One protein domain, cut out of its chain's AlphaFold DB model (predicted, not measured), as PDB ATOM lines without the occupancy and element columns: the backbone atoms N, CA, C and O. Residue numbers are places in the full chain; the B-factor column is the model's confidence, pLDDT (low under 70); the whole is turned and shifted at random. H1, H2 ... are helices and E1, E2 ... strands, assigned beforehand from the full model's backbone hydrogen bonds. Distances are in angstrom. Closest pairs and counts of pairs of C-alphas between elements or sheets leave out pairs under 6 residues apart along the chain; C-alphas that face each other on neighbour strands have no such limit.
ATOM      1  N   ASP A   2       0.081   2.614 -35.980       81.75
ATOM      2  CA  ASP A   2      -0.478   1.305 -36.327       81.75
ATOM      3  C   ASP A   2      -0.867   0.485 -35.064       81.75
ATOM      4  O   ASP A   2      -0.103   0.474 -34.081       81.75
ATOM      5  N   PRO A   3      -2.031  -0.195 -35.050       85.50
ATOM      6  CA  PRO A   3      -2.482  -1.017 -33.924       85.50
ATOM      7  C   PRO A   3      -1.475  -2.090 -33.468       85.50
ATOM      8  O   PRO A   3      -1.388  -2.380 -32.268       85.50
ATOM      9  N   PHE A   4      -0.679  -2.646 -34.384       86.81
ATOM     10  CA  PHE A   4       0.376  -3.617 -34.093       86.81
ATOM     11  C   PHE A   4       1.495  -2.994 -33.252       86.81
ATOM     12  O   PHE A   4       1.854  -3.525 -32.192       86.81
ATOM     13  N   PHE A   5       1.992  -1.815 -33.646       86.19
ATOM     14  CA  PHE A   5       3.029  -1.104 -32.887       86.19
ATOM     15  C   PHE A   5       2.538  -0.693 -31.496       86.19
ATOM     16  O   PHE A   5       3.295  -0.775 -30.522       86.19
ATOM     17  N   ARG A   6       1.254  -0.333 -31.360       85.44
ATOM     18  CA  ARG A   6       0.637  -0.057 -30.054       85.44
ATOM     19  C   ARG A   6       0.672  -1.289 -29.141       85.44
ATOM     20  O   ARG A   6       1.071  -1.180 -27.981       85.44
ATOM     21  N   LYS A   7       0.312  -2.467 -29.665       90.69
ATOM     22  CA  LYS A   7       0.305  -3.735 -28.913       90.69
ATOM     23  C   LYS A   7       1.711  -4.158 -28.478       90.69
ATOM     24  O   LYS A   7       1.899  -4.576 -27.336       90.69
ATOM     25  N   LEU A   8       2.712  -4.000 -29.346       91.25
ATOM     26  CA  LEU A   8       4.114  -4.271 -29.012       91.25
ATOM     27  C   LEU A   8       4.645  -3.334 -27.922       91.25
ATOM     28  O   LEU A   8       5.264  -3.792 -26.959       91.25
ATOM     29  N   LYS A   9       4.363  -2.029 -28.033       86.56
ATOM     30  CA  LYS A   9       4.761  -1.035 -27.027       86.56
ATOM     31  C   LYS A   9       4.153  -1.355 -25.660       86.56
ATOM     32  O   LYS A   9       4.869  -1.321 -24.659       86.56
ATOM     33  N   PHE A  10       2.871  -1.725 -25.629       90.56
ATOM     34  CA  PHE A  10       2.191  -2.152 -24.407       90.56
ATOM     35  C   PHE A  10       2.865  -3.383 -23.790       90.56
ATOM     36  O   PHE A  10       3.290  -3.328 -22.639       90.56
ATOM     37  N   ARG A  11       3.085  -4.450 -24.572       91.31
ATOM     38  CA  ARG A  11       3.767  -5.672 -24.101       91.31
ATOM     39  C   ARG A  11       5.145  -5.384 -23.503       91.31
ATOM     40  O   ARG A  11       5.452  -5.866 -22.415       91.31
ATOM     41  N   ARG A  12       5.965  -4.568 -24.177       88.62
ATOM     42  CA  ARG A  12       7.296  -4.176 -23.680       88.62
ATOM     43  C   ARG A  12       7.207  -3.409 -22.361       88.62
ATOM     44  O   ARG A  12       8.020  -3.642 -21.468       88.62
ATOM     45  N   CYS A  13       6.230  -2.510 -22.233       87.25
ATOM     46  CA  CYS A  13       5.987  -1.763 -21.002       87.25
ATOM     47  C   CYS A  13       5.603  -2.697 -19.844       87.25
ATOM     48  O   CYS A  13       6.210  -2.631 -18.773       87.25
ATOM     49  N   THR A  14       4.662  -3.615 -20.076       90.94
ATOM     50  CA  THR A  14       4.205  -4.587 -19.073       90.94
ATOM     51  C   THR A  14       5.340  -5.500 -18.616       90.94
ATOM     52  O   THR A  14       5.564  -5.637 -17.414       90.94
ATOM     53  N   LEU A  15       6.123  -6.052 -19.551       91.69
ATOM     54  CA  LEU A  15       7.271  -6.910 -19.232       91.69
ATOM     55  C   LEU A  15       8.336  -6.168 -18.422       91.69
ATOM     56  O   LEU A  15       8.773  -6.665 -17.386       91.69
ATOM     57  N   ARG A  16       8.715  -4.954 -18.846       88.31
ATOM     58  CA  ARG A  16       9.666  -4.111 -18.105       88.31
ATOM     59  C   ARG A  16       9.173  -3.845 -16.684       88.31
ATOM     60  O   ARG A  16       9.951  -3.907 -15.737       88.31
ATOM     61  N   THR A  17       7.886  -3.547 -16.533       89.12
ATOM     62  CA  THR A  17       7.283  -3.226 -15.235       89.12
ATOM     63  C   THR A  17       7.269  -4.444 -14.317       89.12
ATOM     64  O   THR A  17       7.627  -4.311 -13.146       89.12
ATOM     65  N   ALA A  18       6.922  -5.620 -14.843       92.12
ATOM     66  CA  ALA A  18       6.935  -6.883 -14.111       92.12
ATOM     67  C   ALA A  18       8.358  -7.289 -13.689       92.12
ATOM     68  O   ALA A  18       8.570  -7.680 -12.547       92.12
ATOM     69  N   GLN A  19       9.350  -7.137 -14.571       92.25
ATOM     70  CA  GLN A  19      10.757  -7.401 -14.242       92.25
ATOM     71  C   GLN A  19      11.280  -6.465 -13.150       92.25
ATOM     72  O   GLN A  19      11.906  -6.928 -12.199       92.25
ATOM     73  N   LEU A  20      10.978  -5.166 -13.245       90.19
ATOM     74  CA  LEU A  20      11.321  -4.205 -12.195       90.19
ATOM     75  C   LEU A  20      10.637  -4.545 -10.867       90.19
ATOM     76  O   LEU A  20      11.246  -4.374  -9.820       90.19
ATOM     77  N   ASP A  21       9.391  -5.027 -10.903       90.38
ATOM     78  CA  ASP A  21       8.677  -5.449  -9.692       90.38
ATOM     79  C   ASP A  21       9.370  -6.616  -9.003       90.38
ATOM     80  O   ASP A  21       9.690  -6.530  -7.823       90.38
ATOM     81  N   ARG A  22       9.674  -7.667  -9.772       91.50
ATOM     82  CA  ARG A  22      10.364  -8.860  -9.275       91.50
ATOM     83  C   ARG A  22      11.733  -8.518  -8.700       91.50
ATOM     84  O   ARG A  22      12.077  -9.024  -7.641       91.50
ATOM     85  N   ALA A  23      12.493  -7.650  -9.369       90.38
ATOM     86  CA  ALA A  23      13.798  -7.216  -8.881       90.38
ATOM     87  C   ALA A  23      13.688  -6.424  -7.567       90.38
ATOM     88  O   ALA A  23      14.422  -6.711  -6.629       90.38
ATOM     89  N   CYS A  24      12.753  -5.470  -7.470       89.25
ATOM     90  CA  CYS A  24      12.555  -4.705  -6.233       89.25
ATOM     91  C   CYS A  24      12.087  -5.604  -5.084       89.25
ATOM     92  O   CYS A  24      12.582  -5.469  -3.973       89.25
ATOM     93  N   PHE A  25      11.185  -6.548  -5.361       88.31
ATOM     94  CA  PHE A  25      10.732  -7.529  -4.378       88.31
ATOM     95  C   PHE A  25      11.867  -8.451  -3.916       88.31
ATOM     96  O   PHE A  25      11.992  -8.713  -2.728       88.31
ATOM     97  N   ALA A  26      12.736  -8.904  -4.824       89.12
ATOM     98  CA  ALA A  26      13.892  -9.724  -4.460       89.12
ATOM     99  C   ALA A  26      14.916  -8.965  -3.594       89.12
ATOM    100  O   ALA A  26      15.583  -9.580  -2.771       89.12
ATOM    101  N   LEU A  27      15.038  -7.645  -3.776       85.94
ATOM    102  CA  LEU A  27      15.941  -6.797  -2.992       85.94
ATOM    103  C   LEU A  27      15.367  -6.417  -1.622       85.94
ATOM    104  O   LEU A  27      16.082  -6.475  -0.628       85.94
ATOM    105  N   ALA A  28      14.101  -6.000  -1.573       84.50
ATOM    106  CA  ALA A  28      13.461  -5.517  -0.350       84.50
ATOM    107  C   ALA A  28      12.795  -6.633   0.470       84.50
ATOM    108  O   ALA A  28      12.534  -6.448   1.651       84.50
ATOM    109  N   GLY A  29      12.512  -7.789  -0.132       79.06
ATOM    110  CA  GLY A  29      11.700  -8.834   0.482       79.06
ATOM    111  C   GLY A  29      10.208  -8.482   0.510       79.06
ATOM    112  O   GLY A  29       9.698  -7.712  -0.313       79.06
ATOM    113  N   ALA A  30       9.477  -9.085   1.452       72.62
ATOM    114  CA  ALA A  30       8.052  -8.820   1.635       72.62
ATOM    115  C   ALA A  30       7.789  -7.335   1.950       72.62
ATOM    116  O   ALA A  30       8.584  -6.664   2.604       72.62
ATOM    117  N   ARG A  31       6.644  -6.805   1.502       65.50
ATOM    118  CA  ARG A  31       6.273  -5.407   1.777       65.50
ATOM    119  C   ARG A  31       6.273  -5.150   3.289       65.50
ATOM    120  O   ARG A  31       5.645  -5.910   4.021       65.50
ATOM    121  N   ARG A  32       6.889  -4.036   3.715       61.44
ATOM    122  CA  ARG A  32       7.005  -3.571   5.117       61.44
ATOM    123  C   ARG A  32       8.066  -4.263   5.981       61.44
ATOM    124  O   ARG A  32       8.009  -4.159   7.205       61.44
ATOM    125  N   THR A  33       9.072  -4.907   5.396       63.84
ATOM    126  CA  THR A  33      10.313  -5.139   6.151       63.84
ATOM    127  C   THR A  33      10.900  -3.798   6.598       63.84
ATOM    128  O   THR A  33      10.930  -2.856   5.805       63.84
ATOM    129  N   LYS A  34      11.422  -3.711   7.830       76.31
ATOM    130  CA  LYS A  34      12.172  -2.547   8.353       76.31
ATOM    131  C   LYS A  34      13.558  -2.391   7.688       76.31
ATOM    132  O   LYS A  34      14.542  -2.092   8.352       76.31
ATOM    133  N   ALA A  35      13.656  -2.700   6.397       84.12
ATOM    134  CA  ALA A  35      14.887  -2.629   5.631       84.12
ATOM    135  C   ALA A  35      15.098  -1.198   5.129       84.12
ATOM    136  O   ALA A  35      14.172  -0.574   4.609       84.12
ATOM    137  N   VAL A  36      16.333  -0.716   5.249       89.62
ATOM    138  CA  VAL A  36      16.802   0.522   4.623       89.62
ATOM    139  C   VAL A  36      17.792   0.128   3.538       89.62
ATOM    140  O   VAL A  36      18.739  -0.615   3.797       89.62
ATOM    141  N   VAL A  37      17.576   0.604   2.314       90.25
ATOM    142  CA  VAL A  37      18.455   0.310   1.180       90.25
ATOM    143  C   VAL A  37      19.207   1.566   0.767       90.25
ATOM    144  O   VAL A  37      18.612   2.540   0.310       90.25
ATOM    145  N   ARG A  52      27.619   3.025 -25.107       58.16
ATOM    146  CA  ARG A  52      26.787   2.606 -26.257       58.16
ATOM    147  C   ARG A  52      25.527   1.801 -25.902       58.16
ATOM    148  O   ARG A  52      24.944   1.176 -26.783       58.16
ATOM    149  N   SER A  53      25.088   1.819 -24.646       57.16
ATOM    150  CA  SER A  53      23.792   1.273 -24.236       57.16
ATOM    151  C   SER A  53      22.820   2.396 -23.901       57.16
ATOM    152  O   SER A  53      23.210   3.435 -23.372       57.16
ATOM    153  N   VAL A  54      21.528   2.148 -24.122       64.44
ATOM    154  CA  VAL A  54      20.473   2.951 -23.494       64.44
ATOM    155  C   VAL A  54      20.676   2.892 -21.980       64.44
ATOM    156  O   VAL A  54      21.002   1.829 -21.437       64.44
ATOM    157  N   ALA A  55      20.511   4.029 -21.304       66.75
ATOM    158  CA  ALA A  55      20.611   4.093 -19.856       66.75
ATOM    159  C   ALA A  55      19.657   3.082 -19.203       66.75
ATOM    160  O   ALA A  55      18.489   2.950 -19.585       66.75
ATOM    161  N   GLY A  56      20.173   2.355 -18.210       71.25
ATOM    162  CA  GLY A  56      19.360   1.452 -17.405       71.25
ATOM    163  C   GLY A  56      18.241   2.211 -16.677       71.25
ATOM    164  O   GLY A  56      18.317   3.430 -16.506       71.25
ATOM    165  N   PRO A  57      17.190   1.519 -16.210       78.12
ATOM    166  CA  PRO A  57      16.028   2.136 -15.576       78.12
ATOM    167  C   PRO A  57      16.318   2.579 -14.129       78.12
ATOM    168  O   PRO A  57      15.534   2.263 -13.244       78.12
ATOM    169  N   VAL A  58      17.425   3.282 -13.871       79.69
ATOM    170  CA  VAL A  58      17.921   3.555 -12.512       79.69
ATOM    171  C   VAL A  58      16.890   4.321 -11.685       79.69
ATOM    172  O   VAL A  58      16.413   3.787 -10.691       79.69
ATOM    173  N   LYS A  59      16.439   5.492 -12.160       80.94
ATOM    174  CA  LYS A  59      15.394   6.283 -11.482       80.94
ATOM    175  C   LYS A  59      14.103   5.485 -11.272       80.94
ATOM    176  O   LYS A  59      13.533   5.494 -10.190       80.94
ATOM    177  N   ALA A  60      13.663   4.749 -12.295       84.88
ATOM    178  CA  ALA A  60      12.457   3.925 -12.199       84.88
ATOM    179  C   ALA A  60      12.609   2.780 -11.180       84.88
ATOM    180  O   ALA A  60      11.631   2.420 -10.533       84.88
ATOM    181  N   CYS A  61      13.816   2.228 -11.027       86.38
ATOM    182  CA  CYS A  61      14.143   1.240 -10.007       86.38
ATOM    183  C   CYS A  61      14.067   1.869  -8.613       86.38
ATOM    184  O   CYS A  61      13.325   1.368  -7.780       86.38
ATOM    185  N   THR A  62      14.724   3.013  -8.392       87.44
ATOM    186  CA  THR A  62      14.706   3.739  -7.109       87.44
ATOM    187  C   THR A  62      13.282   4.110  -6.688       87.44
ATOM    188  O   THR A  62      12.856   3.763  -5.590       87.44
ATOM    189  N   CYS A  63      12.493   4.721  -7.584       87.94
ATOM    190  CA  CYS A  63      11.099   5.080  -7.300       87.94
ATOM    191  C   CYS A  63      10.221   3.861  -6.996       87.94
ATOM    192  O   CYS A  63       9.265   3.958  -6.229       87.94
ATOM    193  N   LYS A  64      10.494   2.717  -7.634       89.31
ATOM    194  CA  LYS A  64       9.720   1.498  -7.410       89.31
ATOM    195  C   LYS A  64      10.125   0.800  -6.116       89.31
ATOM    196  O   LYS A  64       9.241   0.359  -5.391       89.31
ATOM    197  N   LEU A  65      11.419   0.753  -5.810       89.31
ATOM    198  CA  LEU A  65      11.968   0.186  -4.583       89.31
ATOM    199  C   LEU A  65      11.483   0.947  -3.340       89.31
ATOM    200  O   LEU A  65      11.104   0.312  -2.362       89.31
ATOM    201  N   ALA A  66      11.345   2.274  -3.433       89.12
ATOM    202  CA  ALA A  66      10.782   3.123  -2.376       89.12
ATOM    203  C   ALA A  66       9.326   2.776  -1.987       89.12
ATOM    204  O   ALA A  66       8.834   3.210  -0.952       89.12
ATOM    205  N   ARG A  67       8.611   1.984  -2.801       89.25
ATOM    206  CA  ARG A  67       7.277   1.459  -2.448       89.25
ATOM    207  C   ARG A  67       7.334   0.217  -1.554       89.25
ATOM    208  O   ARG A  67       6.302  -0.190  -1.026       89.25
ATOM    209  N   TYR A  68       8.498  -0.421  -1.456       87.56
ATOM    210  CA  TYR A  68       8.717  -1.649  -0.692       87.56
ATOM    211  C   TYR A  68       9.456  -1.383   0.623       87.56
ATOM    212  O   TYR A  68       9.116  -2.008   1.629       87.56
ATOM    213  N   CYS A  69      10.427  -0.466   0.616       88.75
ATOM    214  CA  CYS A  69      11.301  -0.163   1.747       88.75
ATOM    215  C   CYS A  69      11.755   1.305   1.740       88.75
ATOM    216  O   CYS A  69      11.543   2.026   0.762       88.75
ATOM    217  N   GLU A  70      12.418   1.733   2.813       90.44
ATOM    218  CA  GLU A  70      13.099   3.026   2.838       90.44
ATOM    219  C   GLU A  70      14.330   2.976   1.924       90.44
ATOM    220  O   GLU A  70      15.085   1.999   1.929       90.44
ATOM    221  N   VAL A  71      14.514   4.009   1.101       90.44
ATOM    222  CA  VAL A  71      15.627   4.096   0.151       90.44
ATOM    223  C   VAL A  71      16.381   5.390   0.394       90.44
ATOM    224  O   VAL A  71      15.822   6.474   0.244       90.44
ATOM    225  N   VAL A  72      17.662   5.264   0.720       90.19
ATOM    226  CA  VAL A  72      18.575   6.387   0.935       90.19
ATOM    227  C   VAL A  72      19.491   6.495  -0.272       90.19
ATOM    228  O   VAL A  72      20.093   5.507  -0.698       90.19
ATOM    229  N   VAL A  73      19.588   7.690  -0.847       86.94
ATOM    230  CA  VAL A  73      20.491   7.951  -1.970       86.94
ATOM    231  C   VAL A  73      21.904   8.188  -1.436       86.94
ATOM    232  O   VAL A  73      22.109   9.006  -0.543       86.94
ATOM    233  N   VAL A  74      22.875   7.458  -1.981       87.06
ATOM    234  CA  VAL A  74      24.271   7.447  -1.527       87.06
ATOM    235  C   VAL A  74      25.193   7.892  -2.660       87.06
ATOM    236  O   VAL A  74      25.096   7.373  -3.772       87.06
ATOM    237  N   ASP A  75      26.120   8.808  -2.375       81.44
ATOM    238  CA  ASP A  75      27.157   9.226  -3.329       81.44
ATOM    239  C   ASP A  75      28.055   8.033  -3.724       81.44
ATOM    240  O   ASP A  75      28.654   7.367  -2.878       81.44
TER     241      ASP A  75
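Overview. This is residues 2 to 37 and 52 to 75 of the 158 residues of an uncharacterized protein of Phytophthora parasitica (strain INRA-310) (UniProt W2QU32). One long helix, H1, makes the longest axis of a loose, flat shape; its first part sticks out alone, with residues 2 to 15 standing free, while the short helix H2 packs on its last part at a steep tilt. Beyond H2 the chain turns into a short strand, E1, with residues 36 to 37 beside it. The printed part has 60 residues, with two named helices and one named strand in the order H1, H2, E1; the class is mostly helix. The radius of gyration of the C-alphas is 14.4 A, and the C-alphas span 46 by 29 by 13 A.

Arrangement. H1, residues 3 to 28, touches H2, residues 58 to 65, with its residues 20 to 28 alone. Their closest C-alphas are those of Cys 24 and Leu 65, 5.2 A apart. They run the same way at a steep tilt of 62 degrees. In both helices every O i to N i+4 pair is within hydrogen-bond range. E1, residues 70 to 74, and H1 are apart. The closest C-alphas of H2 and E1 are those of Leu 65 and Val 71, 7.1 A apart. E1 pairs with no named strand, but the short stretch 36 to 37 pairs with its residues 70 to 71, parallel.

Along the chain. H1 begins at C-alpha 3, (-2.482, -1.017, -33.924), and ends at C-alpha 28, (13.461, -5.517, -0.350), 37.4 A away. H2 measures 10.5 A from first to last C-alpha. E1 measures 12.8 A and ends at C-alpha 74, (24.271, 7.447, -1.527).

Size, cuts and confidence. The C-alphas of Asp 2 and Lys 34 are the two farthest apart, at 46.6 A. Residues 38 to 51 are not printed, and C-alphas 37 and 52 are 28.8 A apart across this cut, which lies in the link from H1 to H2. The link from H2 to E1 is tight. The mean pLDDT of the printed part is 84.0; residues 31 to 33 and 52 to 55 are under 70.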